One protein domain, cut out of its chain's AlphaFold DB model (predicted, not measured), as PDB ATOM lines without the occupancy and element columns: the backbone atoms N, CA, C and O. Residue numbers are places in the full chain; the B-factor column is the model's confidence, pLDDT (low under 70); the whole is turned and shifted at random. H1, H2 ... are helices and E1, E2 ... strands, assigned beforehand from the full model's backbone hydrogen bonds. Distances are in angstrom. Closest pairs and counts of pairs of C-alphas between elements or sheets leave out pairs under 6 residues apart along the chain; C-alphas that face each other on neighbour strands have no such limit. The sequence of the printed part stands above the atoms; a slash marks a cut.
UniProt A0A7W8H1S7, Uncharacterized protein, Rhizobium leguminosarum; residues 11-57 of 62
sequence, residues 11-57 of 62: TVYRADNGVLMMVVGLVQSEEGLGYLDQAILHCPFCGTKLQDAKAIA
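What this domain is: This is residues 11 to 57 of the 62 residues of an uncharacterized protein of Rhizobium leguminosarum (UniProt A0A7W8H1S7). A long, strongly twisted hairpin of E2 and E3 reaches to one end of an elongated shape, with short E1 beside the first residues of E2; towards the other end a long loop, residues 40 to 52, folds back to one small helix, H1. The printed part has 47 residues, with named elements in the order E1, E2, E3, H1. The antiparallel sheet E1 - E2 - E3 is a meander, each strand the neighbour of the one before; the class is mostly strand. The whole is loose, with a radius of gyration of the C-alphas of 12.3 A and spans of 37 by 22 by 16 A.

Where its parts are: E1, residues 12 to 14, begins at C-alpha 12 (54.940, -7.872, 48.116) and measures 7.2 A. E2, residues 20 to 29, measures 23.8 A and bends by 71 degrees at residue 25. E3, residues 32 to 39, measures 21.9 A. H1, residues 53 to 57, measures 6.2 A and ends at C-alpha 57 (44.039, 6.688, 53.762).

How they stand to each other: E1 and E2 form a hairpin, with N 13 and O 21 2.9 A apart. E2 and E3 form another, with N 22 and O 38 2.8 A apart. H1 is not on the sheet; its O i to N i+4 pair is within hydrogen-bond range.

The domain as a whole: The farthest C-alphas, of Glu 30 and Cys 46, are 38.8 A apart. The E3 to H1 link is long. The printed part has no cut, and no printed residue is under 70 in pLDDT.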
ATOM      1  N   THR A  11      53.791 -10.306  44.418       78.25
ATOM      2  CA  THR A  11      54.800  -9.265  44.582       78.25
ATOM      3  C   THR A  11      54.391  -8.422  45.777       78.25
ATOM      4  O   THR A  11      53.509  -7.570  45.683       78.25
ATOM      5  N   VAL A  12      55.001  -8.714  46.924       87.44
ATOM      6  CA  VAL A  12      54.940  -7.872  48.116       87.44
ATOM      7  C   VAL A  12      56.036  -6.824  48.000       87.44
ATOM      8  O   VAL A  12      57.213  -7.166  47.876       87.44
ATOM      9  N   TYR A  13      55.666  -5.551  48.056       88.00
ATOM     10  CA  TYR A  13      56.602  -4.443  47.893       88.00
ATOM     11  C   TYR A  13      56.248  -3.280  48.820       88.00
ATOM     12  O   TYR A  13      55.160  -3.217  49.387       88.00
ATOM     13  N   ARG A  14      57.187  -2.355  49.018       90.31
ATOM     14  CA  ARG A  14      56.947  -1.114  49.761       90.31
ATOM     15  C   ARG A  14      56.851   0.032  48.759       90.31
ATOM     16  O   ARG A  14      57.802   0.255  48.022       90.31
ATOM     17  N   ALA A  15      55.712   0.716  48.732       89.12
ATOM     18  CA  ALA A  15      55.501   1.901  47.908       89.12
ATOM     19  C   ALA A  15      56.299   3.103  48.446       89.12
ATOM     20  O   ALA A  15      56.722   3.108  49.608       89.12
ATOM     21  N   ASP A  16      56.448   4.150  47.635       87.88
ATOM     22  CA  ASP A  16      57.228   5.351  47.978       87.88
ATOM     23  C   ASP A  16      56.672   6.106  49.196       87.88
ATOM     24  O   ASP A  16      57.420   6.686  49.982       87.88
ATOM     25  N   ASN A  17      55.358   6.030  49.429       86.12
ATOM     26  CA  ASN A  17      54.705   6.569  50.632       86.12
ATOM     27  C   ASN A  17      54.923   5.699  51.894       86.12
ATOM     28  O   ASN A  17      54.359   5.956  52.967       86.12
ATOM     29  N   GLY A  18      55.739   4.651  51.771       88.75
ATOM     30  CA  GLY A  18      56.107   3.723  52.826       88.75
ATOM     31  C   GLY A  18      55.057   2.657  53.125       88.75
ATOM     32  O   GLY A  18      55.244   1.931  54.101       88.75
ATOM     33  N   VAL A  19      53.980   2.538  52.344       92.56
ATOM     34  CA  VAL A  19      52.944   1.519  52.560       92.56
ATOM     35  C   VAL A  19      53.408   0.172  52.001       92.56
ATOM     36  O   VAL A  19      53.921   0.091  50.888       92.56
ATOM     37  N   LEU A  20      53.257  -0.898  52.785       92.50
ATOM     38  CA  LEU A  20      53.483  -2.273  52.335       92.50
ATOM     39  C   LEU A  20      52.274  -2.732  51.506       92.50
ATOM     40  O   LEU A  20      51.159  -2.798  52.029       92.50
ATOM     41  N   MET A  21      52.511  -3.038  50.236       91.94
ATOM     42  CA  MET A  21      51.518  -3.375  49.221       91.94
ATOM     43  C   MET A  21      51.736  -4.797  48.703       91.94
ATOM     44  O   MET A  21      52.830  -5.356  48.808       91.94
ATOM     45  N   MET A  22      50.686  -5.377  48.133       91.00
ATOM     46  CA  MET A  22      50.719  -6.643  47.414       91.00
ATOM     47  C   MET A  22      49.943  -6.505  46.112       91.00
ATOM     48  O   MET A  22      48.785  -6.080  46.140       91.00
ATOM     49  N   VAL A  23      50.551  -6.942  45.012       90.25
ATOM     50  CA  VAL A  23      49.828  -7.154  43.755       90.25
ATOM     51  C   VAL A  23      48.830  -8.289  43.969       90.25
ATOM     52  O   VAL A  23      49.220  -9.421  44.263       90.25
ATOM     53  N   VAL A  24      47.541  -7.993  43.824       90.38
ATOM     54  CA  VAL A  24      46.452  -8.981  43.935       90.38
ATOM     55  C   VAL A  24      45.862  -9.367  42.585       90.38
ATOM     56  O   VAL A  24      45.077 -10.310  42.507       90.38
ATOM     57  N   GLY A  25      46.236  -8.667  41.516       86.88
ATOM     58  CA  GLY A  25      45.802  -9.010  40.172       86.88
ATOM     59  C   GLY A  25      46.162  -7.962  39.133       86.88
ATOM     60  O   GLY A  25      46.981  -7.074  39.367       86.88
ATOM     61  N   LEU A  26      45.513  -8.096  37.981       89.00
ATOM     62  CA  LEU A  26      45.586  -7.162  36.865       89.00
ATOM     63  C   LEU A  26      44.211  -6.512  36.693       89.00
ATOM     64  O   LEU A  26      43.188  -7.179  36.863       89.00
ATOM     65  N   VAL A  27      44.180  -5.238  36.325       89.81
ATOM     66  CA  VAL A  27      42.955  -4.504  35.995       89.81
ATOM     67  C   VAL A  27      43.104  -3.826  34.636       89.81
ATOM     68  O   VAL A  27      44.143  -3.242  34.335       89.81
ATOM     69  N   GLN A  28      42.069  -3.932  33.800       92.06
ATOM     70  CA  GLN A  28      41.965  -3.225  32.524       92.06
ATOM     71  C   GLN A  28      41.105  -1.972  32.718       92.06
ATOM     72  O   GLN A  28      39.951  -2.082  33.128       92.06
ATOM     73  N   SER A  29      41.646  -0.799  32.390       90.56
ATOM     74  CA  SER A  29      40.925   0.477  32.335       90.56
ATOM     75  C   SER A  29      40.997   1.092  30.931       90.56
ATOM     76  O   SER A  29      41.625   0.529  30.026       90.56
ATOM     77  N   GLU A  30      40.357   2.249  30.747       93.31
ATOM     78  CA  GLU A  30      40.460   3.057  29.520       93.31
ATOM     79  C   GLU A  30      41.901   3.527  29.247       93.31
ATOM     80  O   GLU A  30      42.274   3.742  28.096       93.31
ATOM     81  N   GLU A  31      42.727   3.624  30.290       89.81
ATOM     82  CA  GLU A  31      44.129   4.047  30.210       89.81
ATOM     83  C   GLU A  31      45.087   2.887  29.893       89.81
ATOM     84  O   GLU A  31      46.228   3.114  29.489       89.81
ATOM     85  N   GLY A  32      44.634   1.636  30.035       90.31
ATOM     86  CA  GLY A  32      45.426   0.448  29.736       90.31
ATOM     87  C   GLY A  32      45.268  -0.676  30.755       90.31
ATOM     88  O   GLY A  32      44.396  -0.659  31.619       90.31
ATOM     89  N   LEU A  33      46.109  -1.696  30.606       90.31
ATOM     90  CA  LEU A  33      46.168  -2.853  31.494       90.31
ATOM     91  C   LEU A  33      47.239  -2.599  32.572       90.31
ATOM     92  O   LEU A  33      48.322  -2.118  32.236       90.31
ATOM     93  N   GLY A  34      46.968  -2.906  33.846       88.75
ATOM     94  CA  GLY A  34      47.919  -2.624  34.929       88.75
ATOM     95  C   GLY A  34      47.737  -3.398  36.242       88.75
ATOM     96  O   GLY A  34      46.800  -4.174  36.407       88.75
ATOM     97  N   TYR A  35      48.670  -3.128  37.160       88.12
ATOM     98  CA  TYR A  35      48.680  -3.357  38.618       88.12
ATOM     99  C   TYR A  35      47.344  -3.171  39.363       88.12
ATOM    100  O   TYR A  35      46.932  -2.024  39.506       88.12
ATOM    101  N   LEU A  36      46.698  -4.213  39.912       88.62
ATOM    102  CA  LEU A  36      45.783  -4.031  41.049       88.62
ATOM    103  C   LEU A  36      46.506  -4.356  42.360       88.62
ATOM    104  O   LEU A  36      46.769  -5.524  42.652       88.62
ATOM    105  N   ASP A  37      46.756  -3.326  43.166       89.62
ATOM    106  CA  ASP A  37      47.486  -3.424  44.431       89.62
ATOM    107  C   ASP A  37      46.585  -3.237  45.656       89.62
ATOM    108  O   ASP A  37      45.642  -2.446  45.657       89.62
ATOM    109  N   GLN A  38      46.900  -3.952  46.737       90.94
ATOM    110  CA  GLN A  38      46.216  -3.857  48.029       90.94
ATOM    111  C   GLN A  38      47.220  -3.656  49.165       90.94
ATOM    112  O   GLN A  38      48.289  -4.266  49.182       90.94
ATOM    113  N   ALA A  39      46.861  -2.831  50.151       93.75
ATOM    114  CA  ALA A  39      47.691  -2.618  51.331       93.75
ATOM    115  C   ALA A  39      47.642  -3.824  52.284       93.75
ATOM    116  O   ALA A  39      46.572  -4.308  52.659       93.75
ATOM    117  N   ILE A  40      48.808  -4.272  52.756       93.69
ATOM    118  CA  ILE A  40      48.919  -5.372  53.720       93.69
ATOM    119  C   ILE A  40      48.746  -4.830  55.142       93.69
ATOM    120  O   ILE A  40      49.698  -4.366  55.770       93.69
ATOM    121  N   LEU A  41      47.530  -4.882  55.680       95.62
ATOM    122  CA  LEU A  41      47.255  -4.362  57.027       95.62
ATOM    123  C   LEU A  41      47.759  -5.281  58.149       95.62
ATOM    124  O   LEU A  41      48.182  -4.801  59.202       95.62
ATOM    125  N   HIS A  42      47.737  -6.594  57.920       95.25
ATOM    126  CA  HIS A  42      48.097  -7.612  58.905       95.25
ATOM    127  C   HIS A  42      49.078  -8.617  58.303       95.25
ATOM    128  O   HIS A  42      49.014  -8.925  57.116       95.25
ATOM    129  N   CYS A  43      49.973  -9.146  59.136       89.94
ATOM    130  CA  CYS A  43      50.879 -10.217  58.747       89.94
ATOM    131  C   CYS A  43      50.067 -11.475  58.391       89.94
ATOM    132  O   CYS A  43      49.321 -11.956  59.247       89.94
ATOM    133  N   PRO A  44      50.227 -12.057  57.188       82.62
ATOM    134  CA  PRO A  44      49.449 -13.225  56.771       82.62
ATOM    135  C   PRO A  44      49.805 -14.503  57.547       82.62
ATOM    136  O   PRO A  44      49.058 -15.473  57.493       82.62
ATOM    137  N   PHE A  45      50.927 -14.515  58.275       88.69
ATOM    138  CA  PHE A  45      51.395 -15.689  59.019       88.69
ATOM    139  C   PHE A  45      50.928 -15.707  60.476       88.69
ATOM    140  O   PHE A  45      50.566 -16.758  60.994       88.69
ATOM    141  N   CYS A  46      50.959 -14.556  61.152       94.06
ATOM    142  CA  CYS A  46      50.691 -14.467  62.592       94.06
ATOM    143  C   CYS A  46      49.563 -13.494  62.965       94.06
ATOM    144  O   CYS A  46      49.242 -13.362  64.143       94.06
ATOM    145  N   GLY A  47      48.981 -12.781  61.997       93.25
ATOM    146  CA  GLY A  47      47.877 -11.847  62.228       93.25
ATOM    147  C   GLY A  47      48.267 -10.532  62.907       93.25
ATOM    148  O   GLY A  47      47.407  -9.674  63.093       93.25
ATOM    149  N   THR A  48      49.542 -10.323  63.256       96.50
ATOM    150  CA  THR A  48      50.010  -9.051  63.826       96.50
ATOM    151  C   THR A  48      49.657  -7.890  62.902       96.50
ATOM    152  O   THR A  48      49.938  -7.937  61.703       96.50
ATOM    153  N   LYS A  49      49.066  -6.831  63.460       96.31
ATOM    154  CA  LYS A  49      48.788  -5.591  62.731       96.31
ATOM    155  C   LYS A  49      50.107  -4.925  62.331       96.31
ATOM    156  O   LYS A  49      50.896  -4.556  63.195       96.31
ATOM    157  N   LEU A  50      50.338  -4.791  61.026       93.62
ATOM    158  CA  LEU A  50      51.541  -4.188  60.445       93.62
ATOM    159  C   LEU A  50      51.329  -2.712  60.103       93.62
ATOM    160  O   LEU A  50      52.256  -1.915  60.206       93.62
ATOM    161  N   GLN A  51      50.115  -2.359  59.670       94.88
ATOM    162  CA  GLN A  51      49.777  -1.017  59.204       94.88
ATOM    163  C   GLN A  51      48.379  -0.607  59.676       94.88
ATOM    164  O   GLN A  51      47.532  -1.446  59.985       94.88
ATOM    165  N   ASP A  52      48.134   0.699  59.744       94.00
ATOM    166  CA  ASP A  52      46.837   1.258  60.113       94.00
ATOM    167  C   ASP A  52      46.108   1.812  58.885       94.00
ATOM    168  O   ASP A  52      46.654   2.640  58.158       94.00
ATOM    169  N   ALA A  53      44.872   1.361  58.658       89.56
ATOM    170  CA  ALA A  53      44.093   1.741  57.482       89.56
ATOM    171  C   ALA A  53      43.770   3.242  57.438       89.56
ATOM    172  O   ALA A  53      43.773   3.831  56.359       89.56
ATOM    173  N   LYS A  54      43.535   3.878  58.595       89.00
ATOM    174  CA  LYS A  54      43.252   5.316  58.659       89.00
ATOM    175  C   LYS A  54      44.504   6.117  58.305       89.00
ATOM    176  O   LYS A  54      44.435   7.009  57.470       89.00
ATOM    177  N   ALA A  55      45.651   5.735  58.864       86.94
ATOM    178  CA  ALA A  55      46.929   6.367  58.538       86.94
ATOM    179  C   ALA A  55      47.355   6.150  57.072       86.94
ATOM    180  O   ALA A  55      48.073   6.975  56.516       86.94
ATOM    181  N   ILE A  56      46.943   5.045  56.438       88.56
ATOM    182  CA  ILE A  56      47.164   4.813  55.003       88.56
ATOM    183  C   ILE A  56      46.261   5.715  54.163       88.56
ATOM    184  O   ILE A  56      46.754   6.330  53.225       88.56
ATOM    185  N   ALA A  57      44.973   5.835  54.500       83.88
ATOM    186  CA  ALA A  57      44.039   6.688  53.762       83.88
ATOM    187  C   ALA A  57      44.499   8.158  53.713       83.88
ATOM    188  O   ALA A  57      44.301   8.828  52.709       83.88
TER     189      ALA A  57